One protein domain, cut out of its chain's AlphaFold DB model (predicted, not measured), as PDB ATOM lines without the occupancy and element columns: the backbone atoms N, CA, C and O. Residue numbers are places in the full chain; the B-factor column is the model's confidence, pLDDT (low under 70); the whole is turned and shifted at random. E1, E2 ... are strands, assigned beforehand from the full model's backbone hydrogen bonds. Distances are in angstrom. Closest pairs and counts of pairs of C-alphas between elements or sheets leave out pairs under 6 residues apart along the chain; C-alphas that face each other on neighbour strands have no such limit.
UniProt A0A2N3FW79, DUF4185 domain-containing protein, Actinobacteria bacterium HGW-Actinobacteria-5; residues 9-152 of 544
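This is residues 9 to 152 of the 544 residues of the protein "DUF4185 domain-containing protein" of Actinobacteria bacterium HGW-Actinobacteria-5 (UniProt A0A2N3FW79). Three twisted sheets of four strands each stand face to face in a row, with E1 to E4 between the other two; E5 to E8 cover one face more fully than E9 to E12 cover the other. A long link, residues 88 to 111, runs from E8 past the E1 side of the row to E9. The printed part has 144 residues, no named helix and twelve named strands, E1 to E12 in chain order; each sheet is antiparallel, its strands side by side in that order, and the class is all strand. The whole is compact, with a radius of gyration of the C-alphas of 15.0 A, and spans 44 by 34 by 28 A.

E1, residues 9 to 11, E2, 17 to 24, E3, 27 to 34, and E4, 42 to 49, form a meander, each strand the antiparallel neighbour of the one before. N 9 and O 19 are 2.9 A apart, N 20 and O 31 2.9 A, and N 45 and O 30 2.8 A, within hydrogen-bond range. E4 bends by 61 degrees at residue 46. E5, residues 57 to 61, E6, 64 to 71, E7, 74 to 81, and E8, 84 to 87, form the second meander, with N 59 and O 66 at 2.9 A, N 67 and O 78 at 2.8 A, and N 79 and O 86 at 2.8 A. These two sheets are face to face, 9.6 A centre to centre where they face each other, their strands at 28 degrees. The closest C-alphas of E4 and E8, those of Val 48 and Trp 85, are 5.4 A apart. E9, residues 112 to 117, E10, 122 to 127, E11, 130 to 136, and E12, 142 to 148, form the third meander, with N 116 and O 124 at 2.8 A, N 125 and O 132 at 2.9 A, and N 133 and O 146 at 2.9 A. The first and third sheets are face to face at 10.3 A, their strands at 39 degrees; E2 and E10 are near each other. The three sheets make a stack of sheets, face to face in turn.

E1 begins at C-alpha 9, (-36.521, 19.621, 48.752). E2 is 22.0 A long, E3 22.9 A, E6 21.4 A and E7 22.4 A. E12 ends at C-alpha 148, (-23.135, 24.873, 41.579).

The C-alphas farthest apart, those of Gly 73 and Gly 139, are 46.2 A apart. The printed part has no cut. The link E8 to E9, 24 residues, is long. Mean pLDDT of the printed part is 91.1; residues 13 to 14 are under 70.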
ATOM      1  N   LEU A   9     -35.092  19.883  48.919       93.12
ATOM      2  CA  LEU A   9     -36.521  19.621  48.752       93.12
ATOM      3  C   LEU A   9     -37.140  20.502  47.669       93.12
ATOM      4  O   LEU A   9     -36.696  21.628  47.432       93.12
ATOM      5  N   VAL A  10     -38.204  19.996  47.043       91.00
ATOM      6  CA  VAL A  10     -39.044  20.739  46.095       91.00
ATOM      7  C   VAL A  10     -40.389  21.071  46.726       91.00
ATOM      8  O   VAL A  10     -40.980  20.258  47.434       91.00
ATOM      9  N   HIS A  11     -40.895  22.276  46.464       86.31
ATOM     10  CA  HIS A  11     -42.232  22.704  46.890       86.31
ATOM     11  C   HIS A  11     -42.807  23.797  45.997       86.31
ATOM     12  O   HIS A  11     -42.065  24.500  45.318       86.31
ATOM     13  N   GLY A  12     -44.139  23.924  46.015       77.69
ATOM     14  CA  GLY A  12     -44.909  24.685  45.026       77.69
ATOM     15  C   GLY A  12     -45.505  26.025  45.461       77.69
ATOM     16  O   GLY A  12     -46.160  26.651  44.639       77.69
ATOM     17  N   TRP A  13     -45.331  26.489  46.706       62.94
ATOM     18  CA  TRP A  13     -46.000  27.721  47.166       62.94
ATOM     19  C   TRP A  13     -45.014  28.840  47.527       62.94
ATOM     20  O   TRP A  13     -44.141  28.598  48.373       62.94
ATOM     21  N   PRO A  14     -45.141  30.060  46.958       63.72
ATOM     22  CA  PRO A  14     -46.079  30.464  45.893       63.72
ATOM     23  C   PRO A  14     -45.671  30.014  44.474       63.72
ATOM     24  O   PRO A  14     -46.462  30.144  43.550       63.72
ATOM     25  N   TRP A  15     -44.459  29.479  44.295       77.88
ATOM     26  CA  TRP A  15     -43.944  28.988  43.011       77.88
ATOM     27  C   TRP A  15     -43.210  27.666  43.218       77.88
ATOM     28  O   TRP A  15     -42.660  27.442  44.302       77.88
ATOM     29  N   LEU A  16     -43.128  26.841  42.172       89.06
ATOM     30  CA  LEU A  16     -42.287  25.648  42.183       89.06
ATOM     31  C   LEU A  16     -40.808  26.044  42.298       89.06
ATOM     32  O   LEU A  16     -40.290  26.818  41.488       89.06
ATOM     33  N   ARG A  17     -40.130  25.528  43.319       92.31
ATOM     34  CA  ARG A  17     -38.717  25.809  43.602       92.31
ATOM     35  C   ARG A  17     -38.034  24.634  44.282       92.31
ATOM     36  O   ARG A  17     -38.700  23.823  44.925       92.31
ATOM     37  N   VAL A  18     -36.712  24.599  44.154       94.00
ATOM     38  CA  VAL A  18     -35.811  23.752  44.937       94.00
ATOM     39  C   VAL A  18     -35.149  24.625  45.994       94.00
ATOM     40  O   VAL A  18     -34.615  25.690  45.674       94.00
ATOM     41  N   ASP A  19     -35.162  24.161  47.233       94.88
ATOM     42  CA  ASP A  19     -34.289  24.652  48.292       94.88
ATOM     43  C   ASP A  19     -33.265  23.562  48.603       94.88
ATOM     44  O   ASP A  19     -33.622  22.385  48.664       94.88
ATOM     45  N   ALA A  20     -32.005  23.951  48.780       96.62
ATOM     46  CA  ALA A  20     -30.907  23.057  49.117       96.62
ATOM     47  C   ALA A  20     -30.041  23.671  50.219       96.62
ATOM     48  O   ALA A  20     -29.766  24.871  50.197       96.62
ATOM     49  N   VAL A  21     -29.594  22.855  51.169       97.19
ATOM     50  CA  VAL A  21     -28.567  23.234  52.143       97.19
ATOM     51  C   VAL A  21     -27.273  22.513  51.825       97.19
ATOM     52  O   VAL A  21     -27.255  21.303  51.624       97.19
ATOM     53  N   VAL A  22     -26.193  23.277  51.749       96.75
ATOM     54  CA  VAL A  22     -24.908  22.812  51.243       96.75
ATOM     55  C   VAL A  22     -23.827  23.188  52.232       96.75
ATOM     56  O   VAL A  22     -23.660  24.358  52.579       96.75
ATOM     57  N   ARG A  23     -23.087  22.189  52.700       95.56
ATOM     58  CA  ARG A  23     -21.979  22.381  53.622       95.56
ATOM     59  C   ARG A  23     -20.710  22.740  52.856       95.56
ATOM     60  O   ARG A  23     -20.243  21.969  52.023       95.56
ATOM     61  N   SER A  24     -20.114  23.867  53.226       90.88
ATOM     62  CA  SER A  24     -18.787  24.303  52.797       90.88
ATOM     63  C   SER A  24     -17.953  24.612  54.039       90.88
ATOM     64  O   SER A  24     -18.193  25.608  54.721       90.88
ATOM     65  N   GLY A  25     -16.991  23.746  54.367       90.50
ATOM     66  CA  GLY A  25     -16.266  23.826  55.639       90.50
ATOM     67  C   GLY A  25     -17.209  23.637  56.833       90.50
ATOM     68  O   GLY A  25     -17.896  22.615  56.920       90.50
ATOM     69  N   ARG A  26     -17.252  24.617  57.746       94.81
ATOM     70  CA  ARG A  26     -18.197  24.655  58.881       94.81
ATOM     71  C   ARG A  26     -19.495  25.406  58.573       94.81
ATOM     72  O   ARG A  26     -20.419  25.399  59.375       94.81
ATOM     73  N   THR A  27     -19.596  26.050  57.415       96.00
ATOM     74  CA  THR A  27     -20.784  26.824  57.055       96.00
ATOM     75  C   THR A  27     -21.783  25.950  56.313       96.00
ATOM     76  O   THR A  27     -21.453  25.349  55.289       96.00
ATOM     77  N   LEU A  28     -23.029  25.925  56.782       97.50
ATOM     78  CA  LEU A  28     -24.158  25.382  56.040       97.50
ATOM     79  C   LEU A  28     -24.863  26.519  55.297       97.50
ATOM     80  O   LEU A  28     -25.540  27.356  55.895       97.50
ATOM     81  N   ARG A  29     -24.695  26.565  53.977       96.69
ATOM     82  CA  ARG A  29     -25.263  27.594  53.101       96.69
ATOM     83  C   ARG A  29     -26.615  27.158  52.564       96.69
ATOM     84  O   ARG A  29     -26.798  25.997  52.218       96.69
ATOM     85  N   HIS A  30     -27.544  28.099  52.441       97.00
ATOM     86  CA  HIS A  30     -28.842  27.866  51.817       97.00
ATOM     87  C   HIS A  30     -28.828  28.370  50.371       97.00
ATOM     88  O   HIS A  30     -28.560  29.542  50.117       97.00
ATOM     89  N   TYR A  31     -29.136  27.488  49.426       96.31
ATOM     90  CA  TYR A  31     -29.333  27.806  48.017       96.31
ATOM     91  C   TYR A  31     -30.795  27.599  47.624       96.31
ATOM     92  O   TYR A  31     -31.458  26.660  48.073       96.31
ATOM     93  N   ARG A  32     -31.303  28.469  46.752       94.81
ATOM     94  CA  ARG A  32     -32.667  28.390  46.223       94.81
ATOM     95  C   ARG A  32     -32.673  28.581  44.716       94.81
ATOM     96  O   ARG A  32     -32.070  29.520  44.212       94.81
ATOM     97  N   ARG A  33     -33.429  27.750  44.005       93.94
ATOM     98  CA  ARG A  33     -33.656  27.885  42.562       93.94
ATOM     99  C   ARG A  33     -35.142  27.792  42.252       93.94
ATOM    100  O   ARG A  33     -35.812  26.848  42.664       93.94
ATOM    101  N   ARG A  34     -35.672  28.773  41.520       93.50
ATOM    102  CA  ARG A  34     -37.034  28.690  40.970       93.50
ATOM    103  C   ARG A  34     -37.057  27.714  39.797       93.50
ATOM    104  O   ARG A  34     -36.073  27.608  39.079       93.50
ATOM    105  N   LEU A  35     -38.175  27.028  39.598       91.38
ATOM    106  CA  LEU A  35     -38.339  26.019  38.547       91.38
ATOM    107  C   LEU A  35     -39.372  26.413  37.484       91.38
ATOM    108  O   LEU A  35     -39.774  25.575  36.686       91.38
ATOM    109  N   ASP A  36     -39.812  27.672  37.474       90.56
ATOM    110  CA  ASP A  36     -40.767  28.190  36.487       90.56
ATOM    111  C   ASP A  36     -40.157  28.350  35.087       90.56
ATOM    112  O   ASP A  36     -40.882  28.324  34.098       90.56
ATOM    113  N   ARG A  37     -38.829  28.490  35.002       90.81
ATOM    114  CA  ARG A  37     -38.055  28.459  33.755       90.81
ATOM    115  C   ARG A  37     -36.743  27.689  33.980       90.81
ATOM    116  O   ARG A  37     -36.224  27.706  35.100       90.81
ATOM    117  N   PRO A  38     -36.185  27.006  32.967       90.62
ATOM    118  CA  PRO A  38     -34.942  26.250  33.124       90.62
ATOM    119  C   PRO A  38     -33.685  27.126  33.218       90.62
ATOM    120  O   PRO A  38     -32.682  26.679  33.761       90.62
ATOM    121  N   ASP A  39     -33.733  28.381  32.778       90.50
ATOM    122  CA  ASP A  39     -32.630  29.351  32.879       90.50
ATOM    123  C   ASP A  39     -32.541  30.034  34.255       90.50
ATOM    124  O   ASP A  39     -31.673  30.871  34.495       90.50
ATOM    125  N   ARG A  40     -33.428  29.685  35.198       91.94
ATOM    126  CA  ARG A  40     -33.396  30.247  36.552       91.94
ATOM    127  C   ARG A  40     -32.084  29.879  37.254       91.94
ATOM    128  O   ARG A  40     -31.805  28.684  37.404       91.94
ATOM    129  N   PRO A  41     -31.318  30.867  37.748       91.56
ATOM    130  CA  PRO A  41     -30.076  30.590  38.446       91.56
ATOM    131  C   PRO A  41     -30.350  30.018  39.838       91.56
ATOM    132  O   PRO A  41     -31.423  30.211  40.426       91.56
ATOM    133  N   TRP A  42     -29.341  29.354  40.392       93.62
ATOM    134  CA  TRP A  42     -29.256  29.183  41.833       93.62
ATOM    135  C   TRP A  42     -28.957  30.528  42.490       93.62
ATOM    136  O   TRP A  42     -28.074  31.262  42.060       93.62
ATOM    137  N   VAL A  43     -29.692  30.836  43.550       93.31
ATOM    138  CA  VAL A  43     -29.492  32.024  44.373       93.31
ATOM    139  C   VAL A  43     -28.967  31.576  45.723       93.31
ATOM    140  O   VAL A  43     -29.628  30.803  46.424       93.31
ATOM    141  N   ARG A  44     -27.784  32.066  46.088       94.25
ATOM    142  CA  ARG A  44     -27.225  31.901  47.427       94.25
ATOM    143  C   ARG A  44     -27.937  32.839  48.399       94.25
ATOM    144  O   ARG A  44     -28.026  34.039  48.155       94.25
ATOM    145  N   LEU A  45     -28.447  32.283  49.490       94.19
ATOM    146  CA  LEU A  45     -29.106  33.003  50.578       94.19
ATOM    147  C   LEU A  45     -28.184  33.068  51.806       94.19
ATOM    148  O   LEU A  45     -27.032  32.620  51.768       94.19
ATOM    149  N   ARG A  46     -28.689  33.651  52.899       95.00
ATOM    150  CA  ARG A  46     -27.992  33.685  54.190       95.00
ATOM    151  C   ARG A  46     -27.641  32.265  54.659       95.00
ATOM    152  O   ARG A  46     -28.410  31.332  54.397       95.00
ATOM    153  N   PRO A  47     -26.482  32.076  55.314       96.69
ATOM    154  CA  PRO A  47     -26.139  30.783  55.888       96.69
ATOM    155  C   PRO A  47     -27.168  30.382  56.950       96.69
ATOM    156  O   PRO A  47     -27.720  31.229  57.646       96.69
ATOM    157  N   VAL A  48     -27.424  29.080  57.056       97.69
ATOM    158  CA  VAL A  48     -28.256  28.500  58.117       97.69
ATOM    159  C   VAL A  48     -27.480  28.480  59.431       97.69
ATOM    160  O   VAL A  48     -28.022  28.787  60.484       97.69
ATOM    161  N   SER A  49     -26.202  28.101  59.349       97.12
ATOM    162  CA  SER A  49     -25.282  27.994  60.476       97.12
ATOM    163  C   SER A  49     -23.838  28.118  59.993       97.12
ATOM    164  O   SER A  49     -23.514  27.752  58.861       97.12
ATOM    165  N   GLU A  50     -22.963  28.605  60.868       96.75
ATOM    166  CA  GLU A  50     -21.508  28.672  60.667       96.75
ATOM    167  C   GLU A  50     -20.747  27.598  61.459       96.75
ATOM    168  O   GLU A  50     -19.516  27.560  61.453       96.75
ATOM    169  N   ARG A  51     -21.474  26.711  62.148       96.25
ATOM    170  CA  ARG A  51     -20.921  25.709  63.068       96.25
ATOM    171  C   ARG A  51     -21.276  24.274  62.679       96.25
ATOM    172  O   ARG A  51     -21.137  23.380  63.501       96.25
ATOM    173  N   ALA A  52     -21.686  24.038  61.439       96.62
ATOM    174  CA  ALA A  52     -22.094  22.726  60.961       96.62
ATOM    175  C   ALA A  52     -20.923  21.724  60.908       96.62
ATOM    176  O   ALA A  52     -19.937  21.923  60.189       96.62
ATOM    177  N   ASP A  53     -21.077  20.600  61.605       95.69
ATOM    178  CA  ASP A  53     -20.129  19.479  61.620       95.69
ATOM    179  C   ASP A  53     -20.470  18.414  60.557       95.69
ATOM    180  O   ASP A  53     -19.626  17.599  60.169       95.69
ATOM    181  N   GLY A  54     -21.689  18.456  60.007       94.69
ATOM    182  CA  GLY A  54     -22.202  17.509  59.015       94.69
ATOM    183  C   GLY A  54     -23.155  18.144  57.994       94.69
ATOM    184  O   GLY A  54     -23.473  19.331  58.095       94.69
ATOM    185  N   PRO A  55     -23.590  17.383  56.971       95.69
ATOM    186  CA  PRO A  55     -24.599  17.857  56.028       95.69
ATOM    187  C   PRO A  55     -25.916  18.151  56.757       95.69
ATOM    188  O   PRO A  55     -26.362  17.368  57.594       95.69
ATOM    189  N   GLY A  56     -26.541  19.280  56.428       95.69
ATOM    190  CA  GLY A  56     -27.837  19.652  56.991       95.69
ATOM    191  C   GLY A  56     -29.003  18.966  56.289       95.69
ATOM    192  O   GLY A  56     -28.896  18.542  55.139       95.69
ATOM    193  N   VAL A  57     -30.144  18.905  56.963       95.62
ATOM    194  CA  VAL A  57     -31.393  18.350  56.427       95.62
ATOM    195  C   VAL A  57     -32.436  19.448  56.328       95.62
ATOM    196  O   VAL A  57     -32.632  20.185  57.288       95.62
ATOM    197  N   LEU A  58     -33.142  19.539  55.202       95.19
ATOM    198  CA  LEU A  58     -34.293  20.427  55.074       95.19
ATOM    199  C   LEU A  58     -35.590  19.689  55.411       95.19
ATOM    200  O   LEU A  58     -35.847  18.587  54.930       95.19
ATOM    201  N   VAL A  59     -36.445  20.336  56.203       93.81
ATOM    202  CA  VAL A  59     -37.760  19.820  56.600       93.81
ATOM    203  C   VAL A  59     -38.818  20.876  56.309       93.81
ATOM    204  O   VAL A  59     -38.684  22.041  56.679       93.81
ATOM    205  N   ARG A  60     -39.910  20.481  55.653       90.38
ATOM    206  CA  ARG A  60     -41.066  21.356  55.429       90.38
ATOM    207  C   ARG A  60     -42.203  20.963  56.367       90.38
ATOM    208  O   ARG A  60     -42.642  19.819  56.346       90.38
ATOM    209  N   ARG A  61     -42.727  21.927  57.131       90.00
ATOM    210  CA  ARG A  61     -43.940  21.772  57.957       90.00
ATOM    211  C   ARG A  61     -44.941  22.867  57.602       90.00
ATOM    212  O   ARG A  61     -44.763  24.034  57.955       90.00
ATOM    213  N   GLY A  62     -45.978  22.512  56.846       87.38
ATOM    214  CA  GLY A  62     -46.932  23.484  56.304       87.38
ATOM    215  C   GLY A  62     -46.233  24.543  55.440       87.38
ATOM    216  O   GLY A  62     -45.638  24.227  54.408       87.38
ATOM    217  N   ARG A  63     -46.300  25.811  55.867       87.12
ATOM    218  CA  ARG A  63     -45.633  26.949  55.203       87.12
ATOM    219  C   ARG A  63     -44.219  27.230  55.722       87.12
ATOM    220  O   ARG A  63     -43.525  28.056  55.135       87.12
ATOM    221  N   ARG A  64     -43.791  26.568  56.799       91.31
ATOM    222  CA  ARG A  64     -42.486  26.786  57.434       91.31
ATOM    223  C   ARG A  64     -41.434  25.896  56.778       91.31
ATOM    224  O   ARG A  64     -41.684  24.717  56.504       91.31
ATOM    225  N   LEU A  65     -40.268  26.483  56.530       94.06
ATOM    226  CA  LEU A  65     -39.069  25.777  56.098       94.06
ATOM    227  C   LEU A  65     -38.117  25.710  57.291       94.06
ATOM    228  O   LEU A  65     -37.782  26.744  57.870       94.06
ATOM    229  N   LEU A  66     -37.737  24.495  57.660       96.44
ATOM    230  CA  LEU A  66     -36.849  24.192  58.770       96.44
ATOM    231  C   LEU A  66     -35.575  23.539  58.233       96.44
ATOM    232  O   LEU A  66     -35.601  22.885  57.187       96.44
ATOM    233  N   ALA A  67     -34.483  23.687  58.967       97.19
ATOM    234  CA  ALA A  67     -33.226  23.010  58.710       97.19
ATOM    235  C   ALA A  67     -32.733  22.359  60.002       97.19
ATOM    236  O   ALA A  67     -32.656  23.026  61.029       97.19
ATOM    237  N   VAL A  68     -32.400  21.073  59.954       97.12
ATOM    238  CA  VAL A  68     -31.711  20.375  61.045       97.12
ATOM    239  C   VAL A  68     -30.225  20.372  60.719       97.12
ATOM    240  O   VAL A  68     -29.820  19.870  59.668       97.12
ATOM    241  N   VAL A  69     -29.422  20.955  61.600       97.12
ATOM    242  CA  VAL A  69     -27.984  21.152  61.419       97.12
ATOM    243  C   VAL A  69     -27.244  20.321  62.462       97.12
ATOM    244  O   VAL A  69     -27.450  20.543  63.653       97.12
ATOM    245  N   PRO A  70     -26.383  19.371  62.061       96.12
ATOM    246  CA  PRO A  70     -25.454  18.738  62.990       96.12
ATOM    247  C   PRO A  70     -24.423  19.771  63.466       96.12
ATOM    248  O   PRO A  70     -23.662  20.278  62.641       96.12
ATOM    249  N   GLU A  71     -24.391  20.078  64.762       95.94
ATOM    250  CA  GLU A  71     -23.480  21.060  65.374       95.94
ATOM    251  C   GLU A  71     -22.761  20.493  66.611       95.94
ATOM    252  O   GLU A  71     -23.194  19.471  67.161       95.94
ATOM    253  N   PRO A  72     -21.697  21.166  67.102       93.38
ATOM    254  CA  PRO A  72     -21.072  20.817  68.369       93.38
ATOM    255  C   PRO A  72     -22.090  20.889  69.510       93.38
ATOM    256  O   PRO A  72     -22.651  21.949  69.778       93.38
ATOM    257  N   GLY A  73     -22.306  19.768  70.196       90.25
ATOM    258  CA  GLY A  73     -23.306  19.647  71.265       90.25
ATOM    259  C   GLY A  73     -24.633  19.017  70.826       90.25
ATOM    260  O   GLY A  73     -25.483  18.761  71.673       90.25
ATOM    261  N   GLY A  74     -24.789  18.705  69.537       92.44
ATOM    262  CA  GLY A  74     -25.914  17.943  69.001       92.44
ATOM    263  C   GLY A  74     -26.645  18.655  67.858       92.44
ATOM    264  O   GLY A  74     -26.348  19.805  67.535       92.44
ATOM    265  N   PRO A  75     -27.602  17.976  67.201       94.56
ATOM    266  CA  PRO A  75     -28.383  18.577  66.128       94.56
ATOM    267  C   PRO A  75     -29.263  19.733  66.622       94.56
ATOM    268  O   PRO A  75     -30.059  19.558  67.544       94.56
ATOM    269  N   LEU A  76     -29.180  20.886  65.959       96.31
ATOM    270  CA  LEU A  76     -30.048  22.042  66.199       96.31
ATOM    271  C   LEU A  76     -31.032  22.236  65.047       96.31
ATOM    272  O   LEU A  76     -30.721  21.966  63.886       96.31
ATOM    273  N   THR A  77     -32.238  22.713  65.361       97.75
ATOM    274  CA  THR A  77     -33.243  23.063  64.349       97.75
ATOM    275  C   THR A  77     -33.281  24.573  64.158       97.75
ATOM    276  O   THR A  77     -33.395  25.328  65.119       97.75
ATOM    277  N   TYR A  78     -33.251  25.006  62.904       97.88
ATOM    278  CA  TYR A  78     -33.419  26.391  62.484       97.88
ATOM    279  C   TYR A  78     -34.701  26.529  61.669       97.88
ATOM    280  O   TYR A  78     -35.089  25.612  60.949       97.88
ATOM    281  N   GLN A  79     -35.345  27.688  61.744       97.00
ATOM    282  CA  GLN A  79     -36.482  28.065  60.916       97.00
ATOM    283  C   GLN A  79     -36.121  29.266  60.050       97.00
ATOM    284  O   GLN A  79     -35.587  30.255  60.544       97.00
ATOM    285  N   LEU A  80     -36.508  29.222  58.777       95.25
ATOM    286  CA  LEU A  80     -36.462  30.392  57.910       95.25
ATOM    287  C   LEU A  80     -37.620  31.351  58.248       95.25
ATOM    288  O   LEU A  80     -38.796  30.997  58.095       95.25
ATOM    289  N   VAL A  81     -37.289  32.569  58.677       93.88
ATOM    290  CA  VAL A  81     -38.221  33.678  58.933       93.88
ATOM    291  C   VAL A  81     -37.820  34.853  58.042       93.88
ATOM    292  O   VAL A  81     -36.755  35.442  58.195       93.88
ATOM    293  N   GLY A  82     -38.660  35.167  57.052       89.81
ATOM    294  CA  GLY A  82     -38.286  36.103  55.990       89.81
ATOM    295  C   GLY A  82     -37.120  35.550  55.160       89.81
ATOM    296  O   GLY A  82     -37.285  34.568  54.433       89.81
ATOM    297  N   THR A  83     -35.955  36.187  55.272       88.31
ATOM    298  CA  THR A  83     -34.695  35.783  54.620       88.31
ATOM    299  C   THR A  83     -33.647  35.244  55.592       88.31
ATOM    300  O   THR A  83     -32.572  34.855  55.141       88.31
ATOM    301  N   GLU A  84     -33.945  35.221  56.893       94.81
ATOM    302  CA  GLU A  84     -32.996  34.872  57.950       94.81
ATOM    303  C   GLU A  84     -33.339  33.519  58.579       94.81
ATOM    304  O   GLU A  84     -34.510  33.147  58.712       94.81
ATOM    305  N   TRP A  85     -32.307  32.776  58.972       97.25
ATOM    306  CA  TRP A  85     -32.444  31.522  59.703       97.25
ATOM    307  C   TRP A  85     -32.306  31.789  61.199       97.25
ATOM    308  O   TRP A  85     -31.282  32.287  61.653       97.25
ATOM    309  N   VAL A  86     -33.338  31.448  61.968       96.75
ATOM    310  CA  VAL A  86     -33.357  31.625  63.427       96.75
ATOM    311  C   VAL A  86     -33.475  30.271  64.125       96.75
ATOM    312  O   VAL A  86     -34.175  29.398  63.605       96.75
ATOM    313  N   PRO A  87     -32.838  30.063  65.292       96.19
ATOM    314  CA  PRO A  87     -33.041  28.851  66.077       96.19
ATOM    315  C   PRO A  87     -34.529  28.620  66.363       96.19
ATOM    316  O   PRO A  87     -35.245  29.519  66.813       96.19
ATOM    317  N   ALA A  88     -35.009  27.413  66.085       94.00
ATOM    318  CA  ALA A  88     -36.382  27.014  66.338       94.00
ATOM    319  C   ALA A  88     -36.474  26.306  67.695       94.00
ATOM    320  O   ALA A  88     -35.629  25.487  68.040       94.00
ATOM    321  N   ARG A  89     -37.540  26.587  68.457       88.44
ATOM    322  CA  ARG A  89     -37.820  25.870  69.717       88.44
ATOM    323  C   ARG A  89     -38.257  24.425  69.490       88.44
ATOM    324  O   ARG A  89     -38.148  23.599  70.387       88.44
ATOM    325  N   GLU A  90     -38.813  24.136  68.317       86.31
ATOM    326  CA  GLU A  90     -39.227  22.783  67.967       86.31
ATOM    327  C   GLU A  90     -38.037  21.957  67.479       86.31
ATOM    328  O   GLU A  90     -37.181  22.454  66.751       86.31
ATOM    329  N   VAL A  91     -38.050  20.668  67.806       85.94
ATOM    330  CA  VAL A  91     -37.151  19.692  67.192       85.94
ATOM    331  C   VAL A  91     -37.817  19.176  65.918       85.94
ATOM    332  O   VAL A  91     -38.893  18.564  65.948       85.94
ATOM    333  N   ALA A  92     -37.206  19.456  64.768       87.75
ATOM    334  CA  ALA A  92     -37.639  18.870  63.509       87.75
ATOM    335  C   ALA A  92     -37.058  17.460  63.373       87.75
ATOM    336  O   ALA A  92     -35.860  17.252  63.538       87.75
ATOM    337  N   VAL A  93     -37.914  16.491  63.049       85.44
ATOM    338  CA  VAL A  93     -37.480  15.125  62.743       85.44
ATOM    339  C   VAL A  93     -37.113  15.068  61.258       85.44
ATOM    340  O   VAL A  93     -37.970  15.390  60.427       85.44
ATOM    341  N   PRO A  94     -35.867  14.701  60.906       83.81
ATOM    342  CA  PRO A  94     -35.468  14.473  59.522       83.81
ATOM    343  C   PRO A  94     -36.393  13.460  58.828       83.81
ATOM    344  O   PRO A  94     -36.686  12.416  59.414       83.81
ATOM    345  N   PRO A  95     -36.857  13.715  57.592       82.25
ATOM    346  CA  PRO A  95     -37.611  12.718  56.846       82.25
ATOM    347  C   PRO A  95     -36.717  11.523  56.498       82.25
ATOM    348  O   PRO A  95     -35.549  11.689  56.140       82.25
ATOM    349  N   ALA A  96     -37.285  10.317  56.536       82.44
ATOM    350  CA  ALA A  96     -36.650   9.152  55.940       82.44
ATOM    351  C   ALA A  96     -36.689   9.304  54.412       82.44
ATOM    352  O   ALA A  96     -37.750   9.200  53.796       82.44
ATOM    353  N   VAL A  97     -35.540   9.605  53.803       82.94
ATOM    354  CA  VAL A  97     -35.401   9.780  52.352       82.94
ATOM    355  C   VAL A  97     -34.394   8.772  51.825       82.94
ATOM    356  O   VAL A  97     -33.229   8.780  52.222       82.94
ATOM    357  N   THR A  98     -34.836   7.924  50.900       81.12
ATOM    358  CA  THR A  98     -33.958   7.014  50.162       81.12
ATOM    359  C   THR A  98     -33.626   7.629  48.809       81.12
ATOM    360  O   THR A  98     -34.511   7.851  47.984       81.12
ATOM    361  N   ALA A  99     -32.347   7.910  48.578       81.81
ATOM    362  CA  ALA A  99     -31.858   8.376  47.288       81.81
ATOM    363  C   ALA A  99     -31.583   7.193  46.336       81.81
ATOM    364  O   ALA A  99     -31.227   6.106  46.801       81.81
ATOM    365  N   PRO A 100     -31.731   7.368  45.008       85.00
ATOM    366  CA  PRO A 100     -31.284   6.364  44.045       85.00
ATOM    367  C   PRO A 100     -29.760   6.187  44.109       85.00
ATOM    368  O   PRO A 100     -29.045   7.081  44.552       85.00
ATOM    369  N   SER A 101     -29.252   5.044  43.642       88.12
ATOM    370  CA  SER A 101     -27.808   4.824  43.505       88.12
ATOM    371  C   SER A 101     -27.245   5.514  42.259       88.12
ATOM    372  O   SER A 101     -27.959   5.701  41.274       88.12
ATOM    373  N   ALA A 102     -25.941   5.813  42.261       90.06
ATOM    374  CA  ALA A 102     -25.233   6.358  41.096       90.06
ATOM    375  C   ALA A 102     -25.416   5.487  39.837       90.06
ATOM    376  O   ALA A 102     -25.716   6.003  38.763       90.06
ATOM    377  N   ALA A 103     -25.360   4.158  39.993       87.00
ATOM    378  CA  ALA A 103     -25.578   3.207  38.903       87.00
ATOM    379  C   ALA A 103     -26.971   3.339  38.260       87.00
ATOM    380  O   ALA A 103     -27.091   3.268  37.040       87.00
ATOM    381  N   ARG A 104     -28.027   3.604  39.050       84.62
ATOM    382  CA  ARG A 104     -29.380   3.853  38.508       84.62
ATOM    383  C   ARG A 104     -29.470   5.142  37.693       84.62
ATOM    384  O   ARG A 104     -30.384   5.279  36.888       84.62
ATOM    385  N   LEU A 105     -28.553   6.079  37.915       84.69
ATOM    386  CA  LEU A 105     -28.464   7.335  37.175       84.69
ATOM    387  C   LEU A 105     -27.521   7.235  35.964       84.69
ATOM    388  O   LEU A 105     -27.393   8.207  35.227       84.69
ATOM    389  N   GLY A 106     -26.863   6.087  35.757       85.50
ATOM    390  CA  GLY A 106     -25.819   5.935  34.742       85.50
ATOM    391  C   GLY A 106     -24.572   6.772  35.037       85.50
ATOM    392  O   GLY A 106     -23.860   7.150  34.111       85.50
ATOM    393  N   LEU A 107     -24.336   7.103  36.311       87.50
ATOM    394  CA  LEU A 107     -23.189   7.889  36.755       87.50
ATOM    395  C   LEU A 107     -22.070   6.978  37.250       87.50
ATOM    396  O   LEU A 107     -22.317   5.923  37.838       87.50
ATOM    397  N   ASP A 108     -20.835   7.432  37.064       88.19
ATOM    398  CA  ASP A 108     -19.659   6.804  37.650       88.19
ATOM    399  C   ASP A 108     -19.701   6.942  39.179       88.19
ATOM    400  O   ASP A 108     -19.597   8.039  39.734       88.19
ATOM    401  N   ALA A 109     -19.864   5.810  39.866       90.00
ATOM    402  CA  ALA A 109     -19.978   5.762  41.318       90.00
ATOM    403  C   ALA A 109     -18.724   6.280  42.040       90.00
ATOM    404  O   ALA A 109     -18.840   6.721  43.180       90.00
ATOM    405  N   SER A 110     -17.550   6.270  41.394       90.44
ATOM    406  CA  SER A 110     -16.311   6.793  41.986       90.44
ATOM    407  C   SER A 110     -16.320   8.320  42.142       90.44
ATOM    408  O   SER A 110     -15.649   8.857  43.022       90.44
ATOM    409  N   ARG A 111     -17.126   9.011  41.329       89.56
ATOM    410  CA  ARG A 111     -17.247  10.476  41.306       89.56
ATOM    411  C   ARG A 111     -18.404  10.986  42.161       89.56
ATOM    412  O   ARG A 111     -18.404  12.133  42.606       89.56
ATOM    413  N   VAL A 112     -19.405  10.142  42.411       93.75
ATOM    414  CA  VAL A 112     -20.603  10.506  43.177       93.75
ATOM    415  C   VAL A 112     -20.341  10.367  44.676       93.75
ATOM    416  O   VAL A 112     -20.223   9.267  45.208       93.75
ATOM    417  N   ARG A 113     -20.320  11.497  45.385       93.19
ATOM    418  CA  ARG A 113     -20.119  11.558  46.841       93.19
ATOM    419  C   ARG A 113     -21.427  11.480  47.618       93.19
ATOM    420  O   ARG A 113     -21.434  10.951  48.723       93.19
ATOM    421  N   ALA A 114     -22.515  12.030  47.078       94.75
ATOM    422  CA  ALA A 114     -23.840  11.999  47.695       94.75
ATOM    423  C   ALA A 114     -24.951  12.300  46.685       94.75
ATOM    424  O   ALA A 114     -24.736  13.000  45.698       94.75
ATOM    425  N   ILE A 115     -26.162  11.815  46.968       95.31
ATOM    426  CA  ILE A 115     -27.375  12.113  46.199       95.31
ATOM    427  C   ILE A 115     -28.462  12.538  47.185       95.31
ATOM    428  O   ILE A 115     -28.773  11.800  48.118       95.31
ATOM    429  N   ALA A 116     -29.053  13.710  46.964       94.25
ATOM    430  CA  ALA A 116     -30.239  14.179  47.663       94.25
ATOM    431  C   ALA A 116     -31.458  14.066  46.742       94.25
ATOM    432  O   ALA A 116     -31.477  14.641  45.650       94.25
ATOM    433  N   ALA A 117     -32.487  13.342  47.183       87.81
ATOM    434  CA  ALA A 117     -33.737  13.253  46.438       87.81
ATOM    435  C   ALA A 117     -34.630  14.444  46.791       87.81
ATOM    436  O   ALA A 117     -35.073  14.586  47.927       87.81
ATOM    437  N   CYS A 118     -34.915  15.300  45.812       84.50
ATOM    438  CA  CYS A 118     -35.714  16.508  45.999       84.50
ATOM    439  C   CYS A 118     -37.077  16.381  45.300       84.50
ATOM    440  O   CYS A 118     -37.502  17.258  44.555       84.50
ATOM    441  N   GLY A 119     -37.784  15.280  45.569       79.94
ATOM    442  CA  GLY A 119     -39.079  14.937  44.969       79.94
ATOM    443  C   GLY A 119     -38.982  13.818  43.925       79.94
ATOM    444  O   GLY A 119     -37.907  13.295  43.657       79.94
ATOM    445  N   GLY A 120     -40.117  13.432  43.331       80.06
ATOM    446  CA  GLY A 120     -40.199  12.252  42.451       80.06
ATOM    447  C   GLY A 120     -39.517  12.382  41.081       80.06
ATOM    448  O   GLY A 120     -39.359  11.385  40.387       80.06
ATOM    449  N   SER A 121     -39.118  13.587  40.672       87.19
ATOM    450  CA  SER A 121     -38.574  13.857  39.331       87.19
ATOM    451  C   SER A 121     -37.309  14.715  39.333       87.19
ATOM    452  O   SER A 121     -36.877  15.167  38.270       87.19
ATOM    453  N   ARG A 122     -36.717  14.971  40.508       92.06
ATOM    454  CA  ARG A 122     -35.528  15.817  40.659       92.06
ATOM    455  C   ARG A 122     -34.570  15.278  41.709       92.06
ATOM    456  O   ARG A 122     -34.998  14.763  42.740       92.06
ATOM    457  N   LEU A 123     -33.280  15.453  41.443       94.44
ATOM    458  CA  LEU A 123     -32.191  15.092  42.347       94.44
ATOM    459  C   LEU A 123     -31.172  16.228  42.406       94.44
ATOM    460  O   LEU A 123     -31.034  17.004  41.460       94.44
ATOM    461  N   LEU A 124     -30.431  16.290  43.504       95.56
ATOM    462  CA  LEU A 124     -29.199  17.060  43.612       95.56
ATOM    463  C   LEU A 124     -28.068  16.078  43.905       95.56
ATOM    464  O   LEU A 124     -28.166  15.303  44.853       95.56
ATOM    465  N   VAL A 125     -27.022  16.085  43.089       95.50
ATOM    466  CA  VAL A 125     -25.923  15.117  43.176       95.50
ATOM    467  C   VAL A 125     -24.623  15.863  43.446       95.50
ATOM    468  O   VAL A 125     -24.317  16.823  42.748       95.50
ATOM    469  N   ASP A 126     -23.884  15.430  44.466       94.75
ATOM    470  CA  ASP A 126     -22.509  15.852  44.748       94.75
ATOM    471  C   ASP A 126     -21.569  14.984  43.911       94.75
ATOM    472  O   ASP A 126     -21.345  13.814  44.232       94.75
ATOM    473  N   GLU A 127     -21.085  15.551  42.810       93.06
ATOM    474  CA  GLU A 127     -20.138  14.936  41.884       93.06
ATOM    475  C   GLU A 127     -18.793  15.642  42.038       93.06
ATOM    476  O   GLU A 127     -18.654  16.825  41.716       93.06
ATOM    477  N   ASP A 128     -17.807  14.933  42.584       89.62
ATOM    478  CA  ASP A 128     -16.466  15.452  42.864       89.62
ATOM    479  C   ASP A 128     -16.445  16.749  43.704       89.62
ATOM    480  O   ASP A 128     -15.483  17.513  43.685       89.62
ATOM    481  N   GLY A 129     -17.470  17.004  44.525       90.38
ATOM    482  CA  GLY A 129     -17.574  18.230  45.324       90.38
ATOM    483  C   GLY A 129     -18.206  19.410  44.589       90.38
ATOM    484  O   GLY A 129     -18.218  20.512  45.129       90.38
ATOM    485  N   SER A 130     -18.721  19.226  43.379       93.38
ATOM    486  CA  SER A 130     -19.639  20.178  42.749       93.38
ATOM    487  C   SER A 130     -21.049  19.604  42.753       93.38
ATOM    488  O   SER A 130     -21.231  18.389  42.715       93.38
ATOM    489  N   LEU A 131     -22.062  20.466  42.815       94.69
ATOM    490  CA  LEU A 131     -23.449  20.016  42.899       94.69
ATOM    491  C   LEU A 131     -24.160  20.189  41.568       94.69
ATOM    492  O   LEU A 131     -24.297  21.306  41.070       94.69
ATOM    493  N   PHE A 132     -24.694  19.097  41.039       94.62
ATOM    494  CA  PHE A 132     -25.486  19.094  39.820       94.62
ATOM    495  C   PHE A 132     -26.943  18.786  40.133       94.62
ATOM    496  O   PHE A 132     -27.277  17.820  40.822       94.62
ATOM    497  N   SER A 133     -27.829  19.635  39.625       94.06
ATOM    498  CA  SER A 133     -29.266  19.389  39.633       94.06
ATOM    499  C   SER A 133     -29.606  18.482  38.461       94.06
ATOM    500  O   SER A 133     -29.221  18.762  37.326       94.06
ATOM    501  N   TYR A 134     -30.340  17.412  38.742       93.81
ATOM    502  CA  TYR A 134     -30.847  16.481  37.747       93.81
ATOM    503  C   TYR A 134     -32.362  16.525  37.696       93.81
ATOM    504  O   TYR A 134     -33.046  16.703  38.709       93.81
ATOM    505  N   ARG A 135     -32.886  16.275  36.502       91.62
ATOM    506  CA  ARG A 135     -34.310  16.068  36.259       91.62
ATOM    507  C   ARG A 135     -34.535  14.740  35.547       91.62
ATOM    508  O   ARG A 135     -33.736  14.345  34.697       91.62
ATOM    509  N   ALA A 136     -35.639  14.086  35.874       89.75
ATOM    510  CA  ALA A 136     -36.090  12.918  35.140       89.75
ATOM    511  C   ALA A 136     -36.615  13.345  33.761       89.75
ATOM    512  O   ALA A 136     -37.328  14.345  33.629       89.75
ATOM    513  N   LEU A 137     -36.267  12.575  32.737       88.00
ATOM    514  CA  LEU A 137     -36.806  12.686  31.390       88.00
ATOM    515  C   LEU A 137     -37.919  11.646  31.180       88.00
ATOM    516  O   LEU A 137     -37.924  10.599  31.839       88.00
ATOM    517  N   PRO A 138     -38.848  11.885  30.234       84.19
ATOM    518  CA  PRO A 138     -39.722  10.827  29.737       84.19
ATOM    519  C   PRO A 138     -38.888   9.616  29.292       84.19
ATOM    520  O   PRO A 138     -37.890   9.784  28.596       84.19
ATOM    521  N   GLY A 139     -39.270   8.409  29.716       82.25
ATOM    522  CA  GLY A 139     -38.494   7.186  29.458       82.25
ATOM    523  C   GLY A 139     -37.505   6.796  30.565       82.25
ATOM    524  O   GLY A 139     -36.839   5.776  30.442       82.25
ATOM    525  N   GLY A 140     -37.431   7.558  31.663       83.00
ATOM    526  CA  GLY A 140     -36.748   7.140  32.896       83.00
ATOM    527  C   GLY A 140     -35.260   7.494  32.989       83.00
ATOM    528  O   GLY A 140     -34.654   7.261  34.033       83.00
ATOM    529  N   SER A 141     -34.671   8.094  31.951       87.44
ATOM    530  CA  SER A 141     -33.307   8.632  32.010       87.44
ATOM    531  C   SER A 141     -33.243   9.951  32.785       87.44
ATOM    532  O   SER A 141     -34.241  10.663  32.902       87.44
ATOM    533  N   TRP A 142     -32.053  10.323  33.250       90.25
ATOM    534  CA  TRP A 142     -31.809  11.570  33.973       90.25
ATOM    535  C   TRP A 142     -30.900  12.502  33.175       90.25
ATOM    536  O   TRP A 142     -30.002  12.055  32.469       90.25
ATOM    537  N   GLU A 143     -31.130  13.806  33.301       91.06
ATOM    538  CA  GLU A 143     -30.321  14.839  32.651       91.06
ATOM    539  C   GLU A 143     -29.969  15.943  33.650       91.06
ATOM    540  O   GLU A 143     -30.824  16.367  34.435       91.06
ATOM    541  N   ARG A 144     -28.721  16.418  33.600       92.69
ATOM    542  CA  ARG A 144     -28.278  17.606  34.339       92.69
ATOM    543  C   ARG A 144     -28.970  18.858  33.796       92.69
ATOM    544  O   ARG A 144     -29.043  19.039  32.586       92.69
ATOM    545  N   ASP A 145     -29.448  19.740  34.668       92.00
ATOM    546  CA  ASP A 145     -30.136  20.979  34.261       92.00
ATOM    547  C   ASP A 145     -29.608  22.265  34.919       92.00
ATOM    548  O   ASP A 145     -30.011  23.355  34.517       92.00
ATOM    549  N   ALA A 146     -28.732  22.155  35.920       93.81
ATOM    550  CA  ALA A 146     -28.021  23.273  36.537       93.81
ATOM    551  C   ALA A 146     -26.825  22.765  37.356       93.81
ATOM    552  O   ALA A 146     -26.810  21.612  37.789       93.81
ATOM    553  N   CYS A 147     -25.867  23.649  37.636       94.44
ATOM    554  CA  CYS A 147     -24.694  23.356  38.456       94.44
ATOM    555  C   CYS A 147     -24.435  24.464  39.492       94.44
ATOM    556  O   CYS A 147     -24.684  25.644  39.232       94.44
ATOM    557  N   LEU A 148     -23.929  24.063  40.659       93.56
ATOM    558  CA  LEU A 148     -23.135  24.873  41.579       93.56
ATOM    559  C   LEU A 148     -21.721  24.290  41.563       93.56
ATOM    560  O   LEU A 148     -21.485  23.215  42.127       93.56
ATOM    561  N   ARG A 149     -20.779  24.961  40.900       92.50
ATOM    562  CA  ARG A 149     -19.407  24.463  40.787       92.50
ATOM    563  C   ARG A 149     -18.648  24.837  42.051       92.50
ATOM    564  O   ARG A 149     -18.004  25.863  42.079       92.50
ATOM    565  N   LEU A 150     -18.766  24.039  43.107       90.69
ATOM    566  CA  LEU A 150     -18.224  24.369  44.436       90.69
ATOM    567  C   LEU A 150     -16.814  23.827  44.683       90.69
ATOM    568  O   LEU A 150     -16.164  24.223  45.650       90.69
ATOM    569  N   ALA A 151     -16.336  22.928  43.827       85.56
ATOM    570  CA  ALA A 151     -14.999  22.369  43.921       85.56
ATOM    571  C   ALA A 151     -14.308  22.383  42.561       85.56
ATOM    572  O   ALA A 151     -14.918  22.120  41.524       85.56
ATOM    573  N   ASP A 152     -13.006  22.636  42.600       81.56
ATOM    574  CA  ASP A 152     -12.088  22.296  41.528       81.56
ATOM    575  C   ASP A 152     -10.820  21.723  42.161       81.56
ATOM    576  O   ASP A 152     -10.284  22.287  43.115       81.56
TER     577      ASP A 152